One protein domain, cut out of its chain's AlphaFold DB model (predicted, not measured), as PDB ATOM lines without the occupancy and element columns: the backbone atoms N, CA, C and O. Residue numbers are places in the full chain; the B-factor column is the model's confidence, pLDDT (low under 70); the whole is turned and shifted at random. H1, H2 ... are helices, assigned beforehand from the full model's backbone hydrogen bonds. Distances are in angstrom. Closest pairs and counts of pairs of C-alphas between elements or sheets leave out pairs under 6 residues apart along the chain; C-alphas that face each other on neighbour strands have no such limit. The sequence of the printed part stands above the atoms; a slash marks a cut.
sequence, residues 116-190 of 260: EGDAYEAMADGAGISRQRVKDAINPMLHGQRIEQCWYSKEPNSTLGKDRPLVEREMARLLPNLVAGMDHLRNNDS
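Overview. This is residues 116 to 190 of the 260 residues of an uncharacterized protein of Verrucomicrobia bacterium (UniProt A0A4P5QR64). Four helices form a compact crossed cluster: H2 and H3 cross nearly at right angles as its core, H1 packs on both at one side, and H4 turns back from the end of H3 to reach the end of H2. A long loop, residues 143 to 159, joins H2 to H3. The printed part has 75 residues, with H1, H2, H3, H4 in that order and no named strand: all helix. The radius of gyration of the C-alphas is 11.9 A, and the rounded outline spans 28 by 28 by 18 A.

Arrangement. Begin with H3, residues 160 to 174, and look at Arg 164: its C-alpha is 5.6 A from that of Ala 137 in H2, residues 131 to 142, the closest pair where these helices touch, about perpendicular at 84 degrees. H1, residues 119 to 127, touches H3 closest at the C-alphas of Ala 127 and Leu 166, 5.5 A apart. H4, residues 176 to 187, touches H3 with residues 178 to 179 alone, running opposite ways at a steep tilt of 54 degrees; the closest C-alphas, Ala 172 and Val 179, are 5.9 A apart. H1 and H4 are apart. In H1 every O i to N i+4 pair is within hydrogen-bond range; in H2 6 of 8 are, in H3 9 of 11, in H4 6 of 8.

Along the chain. Find C-alpha 160 at (207.336, 176.175, 143.756); from there H3 runs 19.8 A to C-alpha 174. H4 ends at C-alpha 187, (226.491, 177.117, 154.053), after 18.3 A; H2 measures 16.3 A and H1 12.2 A.

Size, cuts and confidence. The C-alphas of Glu 116 and Lys 154 are the farthest apart, 33.1 A. The printed part has no cut. Look at residues 147 to 158 for pLDDT under 70.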
ATOM      1  N   GLU A 116     205.832 194.135 161.665       82.50
ATOM      2  CA  GLU A 116     204.755 193.909 162.627       82.50
ATOM      3  C   GLU A 116     203.682 193.003 162.001       82.50
ATOM      4  O   GLU A 116     203.373 193.112 160.815       82.50
ATOM      5  N   GLY A 117     203.130 192.081 162.793       84.06
ATOM      6  CA  GLY A 117     202.158 191.096 162.312       84.06
ATOM      7  C   GLY A 117     202.783 189.850 161.669       84.06
ATOM      8  O   GLY A 117     203.845 189.372 162.083       84.06
ATOM      9  N   ASP A 118     202.071 189.261 160.703       89.25
ATOM     10  CA  ASP A 118     202.487 188.035 160.018       89.25
ATOM     11  C   ASP A 118     203.291 188.359 158.752       89.25
ATOM     12  O   ASP A 118     202.746 188.765 157.727       89.25
ATOM     13  N   ALA A 119     204.606 188.137 158.813       91.75
ATOM     14  CA  ALA A 119     205.500 188.356 157.679       91.75
ATOM     15  C   ALA A 119     205.121 187.519 156.443       91.75
ATOM     16  O   ALA A 119     205.319 187.978 155.319       91.75
ATOM     17  N   TYR A 120     204.567 186.312 156.626       93.69
ATOM     18  CA  TYR A 120     204.111 185.495 155.502       93.69
ATOM     19  C   TYR A 120     202.896 186.112 154.814       93.69
ATOM     20  O   TYR A 120     202.819 186.047 153.591       93.69
ATOM     21  N   GLU A 121     201.985 186.728 155.573       94.94
ATOM     22  CA  GLU A 121     200.812 187.415 155.017       94.94
ATOM     23  C   GLU A 121     201.231 188.672 154.249       94.94
ATOM     24  O   GLU A 121     200.857 188.852 153.098       94.94
ATOM     25  N   ALA A 122     202.130 189.479 154.818       93.56
ATOM     26  CA  ALA A 122     202.643 190.673 154.142       93.56
ATOM     27  C   ALA A 122     203.337 190.352 152.801       93.56
ATOM     28  O   ALA A 122     203.240 191.115 151.837       93.56
ATOM     29  N   MET A 123     204.048 189.221 152.727       95.12
ATOM     30  CA  MET A 123     204.629 188.720 151.478       95.12
ATOM     31  C   MET A 123     203.564 188.151 150.531       95.12
ATOM     32  O   MET A 123     203.680 188.327 149.321       95.12
ATOM     33  N   ALA A 124     202.537 187.485 151.060       95.69
ATOM     34  CA  ALA A 124     201.429 186.924 150.290       95.69
ATOM     35  C   ALA A 124     200.659 188.019 149.543       95.69
ATOM     36  O   ALA A 124     200.471 187.913 148.329       95.69
ATOM     37  N   ASP A 125     200.333 189.107 150.242       95.50
ATOM     38  CA  ASP A 125     199.658 190.278 149.685       95.50
ATOM     39  C   ASP A 125     200.475 190.925 148.560       95.50
ATOM     40  O   ASP A 125     199.956 191.187 147.475       95.50
ATOM     41  N   GLY A 126     201.782 191.127 148.775       93.81
ATOM     42  CA  GLY A 126     202.674 191.708 147.764       93.81
ATOM     43  C   GLY A 126     202.912 190.803 146.547       93.81
ATOM     44  O   GLY A 126     203.081 191.283 145.423       93.81
ATOM     45  N   ALA A 127     202.908 189.485 146.749       94.50
ATOM     46  CA  ALA A 127     203.105 188.498 145.691       94.50
ATOM     47  C   ALA A 127     201.806 188.114 144.960       94.50
ATOM     48  O   ALA A 127     201.875 187.509 143.888       94.50
ATOM     49  N   GLY A 128     200.631 188.445 145.510       95.19
ATOM     50  CA  GLY A 128     199.335 188.037 144.964       95.19
ATOM     51  C   GLY A 128     199.102 186.523 145.027       95.19
ATOM     52  O   GLY A 128     198.480 185.949 144.130       95.19
ATOM     53  N   ILE A 129     199.634 185.851 146.052       94.94
ATOM     54  CA  ILE A 129     199.477 184.406 146.286       94.94
ATOM     55  C   ILE A 129     199.052 184.153 147.730       94.94
ATOM     56  O   ILE A 129     199.178 185.020 148.577       94.94
ATOM     57  N   SER A 130     198.566 182.953 148.048       94.88
ATOM     58  CA  SER A 130     198.167 182.629 149.425       94.88
ATOM     59  C   SER A 130     199.365 182.561 150.383       94.88
ATOM     60  O   SER A 130     200.412 182.021 150.011       94.88
ATOM     61  N   ARG A 131     199.145 182.908 151.654       93.81
ATOM     62  CA  ARG A 131     200.071 182.701 152.783       93.81
ATOM     63  C   ARG A 131     200.753 181.332 152.811       93.81
ATOM     64  O   ARG A 131     201.954 181.236 153.049       93.81
ATOM     65  N   GLN A 132     199.993 180.259 152.568       91.00
ATOM     66  CA  GLN A 132     200.533 178.897 152.583       91.00
ATOM     67  C   GLN A 132     201.572 178.691 151.473       91.00
ATOM     68  O   GLN A 132     202.647 178.175 151.745       91.00
ATOM     69  N   ARG A 133     201.306 179.191 150.261       90.88
ATOM     70  CA  ARG A 133     202.249 179.130 149.130       90.88
ATOM     71  C   ARG A 133     203.531 179.924 149.382       90.88
ATOM     72  O   ARG A 133     204.604 179.465 149.009       90.88
ATOM     73  N   VAL A 134     203.449 181.067 150.074       92.94
ATOM     74  CA  VAL A 134     204.651 181.782 150.542       92.94
ATOM     75  C   VAL A 134     205.448 180.902 151.503       92.94
ATOM     76  O   VAL A 134     206.653 180.729 151.331       92.94
ATOM     77  N   LYS A 135     204.788 180.308 152.504       90.50
ATOM     78  CA  LYS A 135     205.440 179.420 153.475       90.50
ATOM     79  C   LYS A 135     206.101 178.214 152.797       90.50
ATOM     80  O   LYS A 135     207.234 177.876 153.134       90.50
ATOM     81  N   ASP A 136     205.423 177.616 151.822       87.94
ATOM     82  CA  ASP A 136     205.919 176.475 151.048       87.94
ATOM     83  C   ASP A 136     207.132 176.831 150.177       87.94
ATOM     84  O   ASP A 136     207.913 175.943 149.848       87.94
ATOM     85  N   ALA A 137     207.317 178.111 149.835       88.50
ATOM     86  CA  ALA A 137     208.509 178.604 149.150       88.50
ATOM     87  C   ALA A 137     209.655 178.950 150.114       88.50
ATOM     88  O   ALA A 137     210.793 178.541 149.889       88.50
ATOM     89  N   ILE A 138     209.360 179.654 151.212       89.19
ATOM     90  CA  ILE A 138     210.374 180.144 152.161       89.19
ATOM     91  C   ILE A 138     211.000 179.014 152.969       89.19
ATOM     92  O   ILE A 138     212.216 178.994 153.141       89.19
ATOM     93  N   ASN A 139     210.200 178.075 153.477       86.81
ATOM     94  CA  ASN A 139     210.717 177.011 154.333       86.81
ATOM     95  C   ASN A 139     211.856 176.230 153.647       86.81
ATOM     96  O   ASN A 139     212.941 176.166 154.222       86.81
ATOM     97  N   PRO A 140     211.702 175.711 152.413       83.31
ATOM     98  CA  PRO A 140     212.811 175.077 151.703       83.31
ATOM     99  C   PRO A 140     214.057 175.965 151.578       83.31
ATOM    100  O   PRO A 140     215.171 175.473 151.754       83.31
ATOM    101  N   MET A 141     213.885 177.266 151.315       84.81
ATOM    102  CA  MET A 141     214.997 178.217 151.214       84.81
ATOM    103  C   MET A 141     215.767 178.327 152.534       84.81
ATOM    104  O   MET A 141     216.997 178.285 152.515       84.81
ATOM    105  N   LEU A 142     215.062 178.420 153.669       85.00
ATOM    106  CA  LEU A 142     215.662 178.452 155.013       85.00
ATOM    107  C   LEU A 142     216.436 177.167 155.340       85.00
ATOM    108  O   LEU A 142     217.413 177.218 156.078       85.00
ATOM    109  N   HIS A 143     216.045 176.038 154.741       79.25
ATOM    110  CA  HIS A 143     216.759 174.753 154.814       79.25
ATOM    111  C   HIS A 143     217.808 174.581 153.705       79.25
ATOM    112  O   HIS A 143     218.199 173.464 153.370       79.25
ATOM    113  N   GLY A 144     218.256 175.685 153.102       74.75
ATOM    114  CA  GLY A 144     219.366 175.708 152.156       74.75
ATOM    115  C   GLY A 144     219.020 175.282 150.729       74.75
ATOM    116  O   GLY A 144     219.921 175.242 149.886       74.75
ATOM    117  N   GLN A 145     217.748 175.016 150.411       75.75
ATOM    118  CA  GLN A 145     217.388 174.605 149.059       75.75
ATOM    119  C   GLN A 145     217.591 175.731 148.041       75.75
ATOM    120  O   GLN A 145     217.173 176.877 148.239       75.75
ATOM    121  N   ARG A 146     218.214 175.396 146.913       71.75
ATOM    122  CA  ARG A 146     218.436 176.292 145.771       71.75
ATOM    123  C   ARG A 146     217.252 176.286 144.811       71.75
ATOM    124  O   ARG A 146     216.364 175.445 144.930       71.75
ATOM    125  N   ILE A 147     217.211 177.252 143.894       66.50
ATOM    126  CA  ILE A 147     216.090 177.442 142.961       66.50
ATOM    127  C   ILE A 147     215.880 176.236 142.043       66.50
ATOM    128  O   ILE A 147     214.751 175.953 141.657       66.50
ATOM    129  N   GLU A 148     216.941 175.471 141.768       65.19
ATOM    130  CA  GLU A 148     216.868 174.262 140.946       65.19
ATOM    131  C   GLU A 148     216.259 173.063 141.705       65.19
ATOM    132  O   GLU A 148     215.969 172.025 141.110       65.19
ATOM    133  N   GLN A 149     216.057 173.183 143.022       64.06
ATOM    134  CA  GLN A 149     215.529 172.130 143.886       64.06
ATOM    135  C   GLN A 149     214.031 172.359 144.141       64.06
ATOM    136  O   GLN A 149     213.636 173.088 145.044       64.06
ATOM    137  N   CYS A 150     213.184 171.706 143.338       58.81
ATOM    138  CA  CYS A 150     211.719 171.841 143.399       58.81
ATOM    139  C   CYS A 150     211.018 170.840 144.351       58.81
ATOM    140  O   CYS A 150     209.840 170.524 144.165       58.81
ATOM    141  N   TRP A 151     211.730 170.293 145.342       56.03
ATOM    142  CA  TRP A 151     211.252 169.181 146.175       56.03
ATOM    143  C   TRP A 151     211.311 169.540 147.657       56.03
ATOM    144  O   TRP A 151     212.395 169.741 148.193       56.03
ATOM    145  N   TYR A 152     210.180 169.507 148.361       49.62
ATOM    146  CA  TYR A 152     210.154 169.637 149.820       49.62
ATOM    147  C   TYR A 152     209.503 168.400 150.435       49.62
ATOM    148  O   TYR A 152     208.493 167.907 149.943       49.62
ATOM    149  N   SER A 153     210.104 167.842 151.489       53.09
ATOM    150  CA  SER A 153     209.595 166.636 152.163       53.09
ATOM    151  C   SER A 153     209.362 165.416 151.242       53.09
ATOM    152  O   SER A 153     208.478 164.601 151.501       53.09
ATOM    153  N   LYS A 154     210.182 165.255 150.190       55.38
ATOM    154  CA  LYS A 154     210.092 164.173 149.181       55.38
ATOM    155  C   LYS A 154     208.823 164.191 148.311       55.38
ATOM    156  O   LYS A 154     208.599 163.238 147.572       55.38
ATOM    157  N   GLU A 155     208.034 165.262 148.353       57.91
ATOM    158  CA  GLU A 155     206.882 165.456 147.473       57.91
ATOM    159  C   GLU A 155     207.194 166.597 146.477       57.91
ATOM    160  O   GLU A 155     207.777 167.618 146.866       57.91
ATOM    161  N   PRO A 156     206.892 166.430 145.175       60.91
ATOM    162  CA  PRO A 156     207.097 167.490 144.199       60.91
ATOM    163  C   PRO A 156     206.106 168.626 144.456       60.91
ATOM    164  O   PRO A 156     204.895 168.410 144.462       60.91
ATOM    165  N   ASN A 157     206.608 169.851 144.628       67.88
ATOM    166  CA  ASN A 157     205.761 171.038 144.692       67.88
ATOM    167  C   ASN A 157     205.722 171.688 143.306       67.88
ATOM    168  O   ASN A 157     206.602 172.469 142.940       67.88
ATOM    169  N   SER A 158     204.688 171.358 142.531       68.50
ATOM    170  CA  SER A 158     204.522 171.824 141.147       68.50
ATOM    171  C   SER A 158     204.420 173.347 141.016       68.50
ATOM    172  O   SER A 158     204.682 173.888 139.944       68.50
ATOM    173  N   THR A 159     204.072 174.052 142.096       73.44
ATOM    174  CA  THR A 159     203.927 175.514 142.102       73.44
ATOM    175  C   THR A 159     205.189 176.259 142.529       73.44
ATOM    176  O   THR A 159     205.324 177.445 142.229       73.44
ATOM    177  N   LEU A 160     206.154 175.566 143.145       77.56
ATOM    178  CA  LEU A 160     207.336 176.175 143.756       77.56
ATOM    179  C   LEU A 160     208.188 176.963 142.753       77.56
ATOM    180  O   LEU A 160     208.622 178.069 143.061       77.56
ATOM    181  N   GLY A 161     208.364 176.449 141.532       78.25
ATOM    182  CA  GLY A 161     209.114 177.146 140.479       78.25
ATOM    183  C   GLY A 161     208.465 178.461 140.024       78.25
ATOM    184  O   GLY A 161     209.170 179.392 139.649       78.25
ATOM    185  N   LYS A 162     207.130 178.563 140.097       85.19
ATOM    186  CA  LYS A 162     206.386 179.791 139.775       85.19
ATOM    187  C   LYS A 162     206.373 180.771 140.948       85.19
ATOM    188  O   LYS A 162     206.484 181.975 140.737       85.19
ATOM    189  N   ASP A 163     206.213 180.262 142.165       89.25
ATOM    190  CA  ASP A 163     206.014 181.097 143.354       89.25
ATOM    191  C   ASP A 163     207.315 181.654 143.908       89.25
ATOM    192  O   ASP A 163     207.342 182.777 144.408       89.25
ATOM    193  N   ARG A 164     208.413 180.909 143.783       88.38
ATOM    194  CA  ARG A 164     209.693 181.293 144.369       88.38
ATOM    195  C   ARG A 164     210.222 182.647 143.881       88.38
ATOM    196  O   ARG A 164     210.557 183.443 144.750       88.38
ATOM    197  N   PRO A 165     210.229 182.987 142.576       90.31
ATOM    198  CA  PRO A 165     210.658 184.319 142.138       90.31
ATOM    199  C   PRO A 165     209.797 185.459 142.707       90.31
ATOM    200  O   PRO A 165     210.312 186.535 143.008       90.31
ATOM    201  N   LEU A 166     208.487 185.232 142.880       92.94
ATOM    202  CA  LEU A 166     207.576 186.215 143.480       92.94
ATOM    203  C   LEU A 166     207.904 186.418 144.962       92.94
ATOM    204  O   LEU A 166     207.992 187.549 145.434       92.94
ATOM    205  N   VAL A 167     208.130 185.318 145.677       92.81
ATOM    206  CA  VAL A 167     208.482 185.321 147.098       92.81
ATOM    207  C   VAL A 167     209.862 185.933 147.326       92.81
ATOM    208  O   VAL A 167     210.003 186.763 148.214       92.81
ATOM    209  N   GLU A 168     210.864 185.605 146.510       91.81
ATOM    210  CA  GLU A 168     212.211 186.187 146.592       91.81
ATOM    211  C   GLU A 168     212.186 187.705 146.368       91.81
ATOM    212  O   GLU A 168     212.870 188.439 147.083       91.81
ATOM    213  N   ARG A 169     211.342 188.200 145.451       94.69
ATOM    214  CA  ARG A 169     211.129 189.642 145.253       94.69
ATOM    215  C   ARG A 169     210.564 190.311 146.505       94.69
ATOM    216  O   ARG A 169     211.083 191.341 146.935       94.69
ATOM    217  N   GLU A 170     209.518 189.741 147.103       95.94
ATOM    218  CA  GLU A 170     208.929 190.307 148.323       95.94
ATOM    219  C   GLU A 170     209.855 190.166 149.537       95.94
ATOM    220  O   GLU A 170     209.935 191.088 150.346       95.94
ATOM    221  N   MET A 171     210.624 189.078 149.636       93.75
ATOM    222  CA  MET A 171     211.674 188.920 150.646       93.75
ATOM    223  C   MET A 171     212.768 189.974 150.482       93.75
ATOM    224  O   MET A 171     213.170 190.564 151.474       93.75
ATOM    225  N   ALA A 172     213.233 190.264 149.266       94.38
ATOM    226  CA  ALA A 172     214.251 191.296 149.049       94.38
ATOM    227  C   ALA A 172     213.748 192.691 149.453       94.38
ATOM    228  O   ALA A 172     214.521 193.513 149.942       94.38
ATOM    229  N   ARG A 173     212.446 192.946 149.289       94.56
ATOM    230  CA  ARG A 173     211.802 194.203 149.679       94.56
ATOM    231  C   ARG A 173     211.572 194.312 151.189       94.56
ATOM    232  O   ARG A 173     211.852 195.353 151.772       94.56
ATOM    233  N   LEU A 174     211.010 193.274 151.808       94.44
ATOM    234  CA  LEU A 174     210.588 193.290 153.215       94.44
ATOM    235  C   LEU A 174     211.700 192.865 154.174       94.44
ATOM    236  O   LEU A 174     211.754 193.342 155.305       94.44
ATOM    237  N   LEU A 175     212.564 191.956 153.730       95.06
ATOM    238  CA  LEU A 175     213.554 191.243 154.531       95.06
ATOM    239  C   LEU A 175     214.963 191.272 153.881       95.06
ATOM    240  O   LEU A 175     215.576 190.215 153.699       95.06
ATOM    241  N   PRO A 176     215.505 192.452 153.514       94.94
ATOM    242  CA  PRO A 176     216.742 192.555 152.735       94.94
ATOM    243  C   PRO A 176     217.966 191.935 153.425       94.94
ATOM    244  O   PRO A 176     218.778 191.292 152.760       94.94
ATOM    245  N   ASN A 177     218.089 192.063 154.751       94.69
ATOM    246  CA  ASN A 177     219.209 191.480 155.496       94.69
ATOM    247  C   ASN A 177     219.114 189.954 155.526       94.69
ATOM    248  O   ASN A 177     220.131 189.271 155.426       94.69
ATOM    249  N   LEU A 178     217.892 189.413 155.609       92.56
ATOM    250  CA  LEU A 178     217.677 187.973 155.522       92.56
ATOM    251  C   LEU A 178     218.120 187.452 154.155       92.56
ATOM    252  O   LEU A 178     218.864 186.479 154.109       92.56
ATOM    253  N   VAL A 179     217.726 188.119 153.063       92.06
ATOM    254  CA  VAL A 179     218.149 187.755 151.699       92.06
ATOM    255  C   VAL A 179     219.669 187.798 151.560       92.06
ATOM    256  O   VAL A 179     220.258 186.824 151.095       92.06
ATOM    257  N   ALA A 180     220.315 188.871 152.024       91.06
ATOM    258  CA  ALA A 180     221.773 188.990 152.008       91.06
ATOM    259  C   ALA A 180     222.470 187.896 152.843       91.06
ATOM    260  O   ALA A 180     223.551 187.434 152.488       91.06
ATOM    261  N   GLY A 181     221.845 187.457 153.938       89.69
ATOM    262  CA  GLY A 181     222.354 186.409 154.822       89.69
ATOM    263  C   GLY A 181     221.979 184.975 154.430       89.69
ATOM    264  O   GLY A 181     222.433 184.037 155.088       89.69
ATOM    265  N   MET A 182     221.186 184.758 153.373       86.94
ATOM    266  CA  MET A 182     220.720 183.416 152.990       86.94
ATOM    267  C   MET A 182     221.865 182.461 152.651       86.94
ATOM    268  O   MET A 182     221.785 181.277 152.978       86.94
ATOM    269  N   ASP A 183     222.935 182.949 152.024       86.19
ATOM    270  CA  ASP A 183     224.091 182.108 151.703       86.19
ATOM    271  C   ASP A 183     224.842 181.668 152.965       86.19
ATOM    272  O   ASP A 183     225.316 180.535 153.034       86.19
ATOM    273  N   HIS A 184     224.886 182.513 154.000       88.12
ATOM    274  CA  HIS A 184     225.445 182.135 155.295       88.12
ATOM    275  C   HIS A 184     224.624 181.018 155.955       88.12
ATOM    276  O   HIS A 184     225.195 180.022 156.397       88.12
ATOM    277  N   LEU A 185     223.292 181.143 155.948       86.56
ATOM    278  CA  LEU A 185     222.386 180.107 156.456       86.56
ATOM    279  C   LEU A 185     222.506 178.802 155.656       86.56
ATOM    280  O   LEU A 185     222.550 177.723 156.237       86.56
ATOM    281  N   ARG A 186     222.617 178.886 154.325       82.12
ATOM    282  CA  ARG A 186     222.756 177.716 153.445       82.12
ATOM    283  C   ARG A 186     224.071 176.971 153.661       82.12
ATOM    284  O   ARG A 186     224.089 175.747 153.608       82.12
ATOM    285  N   ASN A 187     225.163 177.701 153.870       83.62
ATOM    286  CA  ASN A 187     226.491 177.117 154.053       83.62
ATOM    287  C   ASN A 187     226.709 176.562 155.471       83.62
ATOM    288  O   ASN A 187     227.720 175.909 155.714       83.62
ATOM    289  N   ASN A 188     225.775 176.807 156.395       85.62
ATOM    290  CA  ASN A 188     225.778 176.244 157.738       85.62
ATOM    291  C   ASN A 188     224.390 175.681 158.079       85.62
ATOM    292  O   ASN A 188     223.608 176.281 158.819       85.62
ATOM    293  N   ASP A 189     224.114 174.499 157.530       75.31
ATOM    294  CA  ASP A 189     222.856 173.758 157.674       75.31
ATOM    295  C   ASP A 189     222.436 173.514 159.136       75.31
ATOM    296  O   ASP A 189     221.246 173.419 159.451       75.31
ATOM    297  N   SER A 190     223.407 173.465 160.049       87.19
ATOM    298  CA  SER A 190     223.184 173.266 161.477       87.19
ATOM    299  C   SER A 190     222.816 174.537 162.246       87.19
ATOM    300  O   SER A 190     222.200 174.431 163.306       87.19
TER     301      SER A 190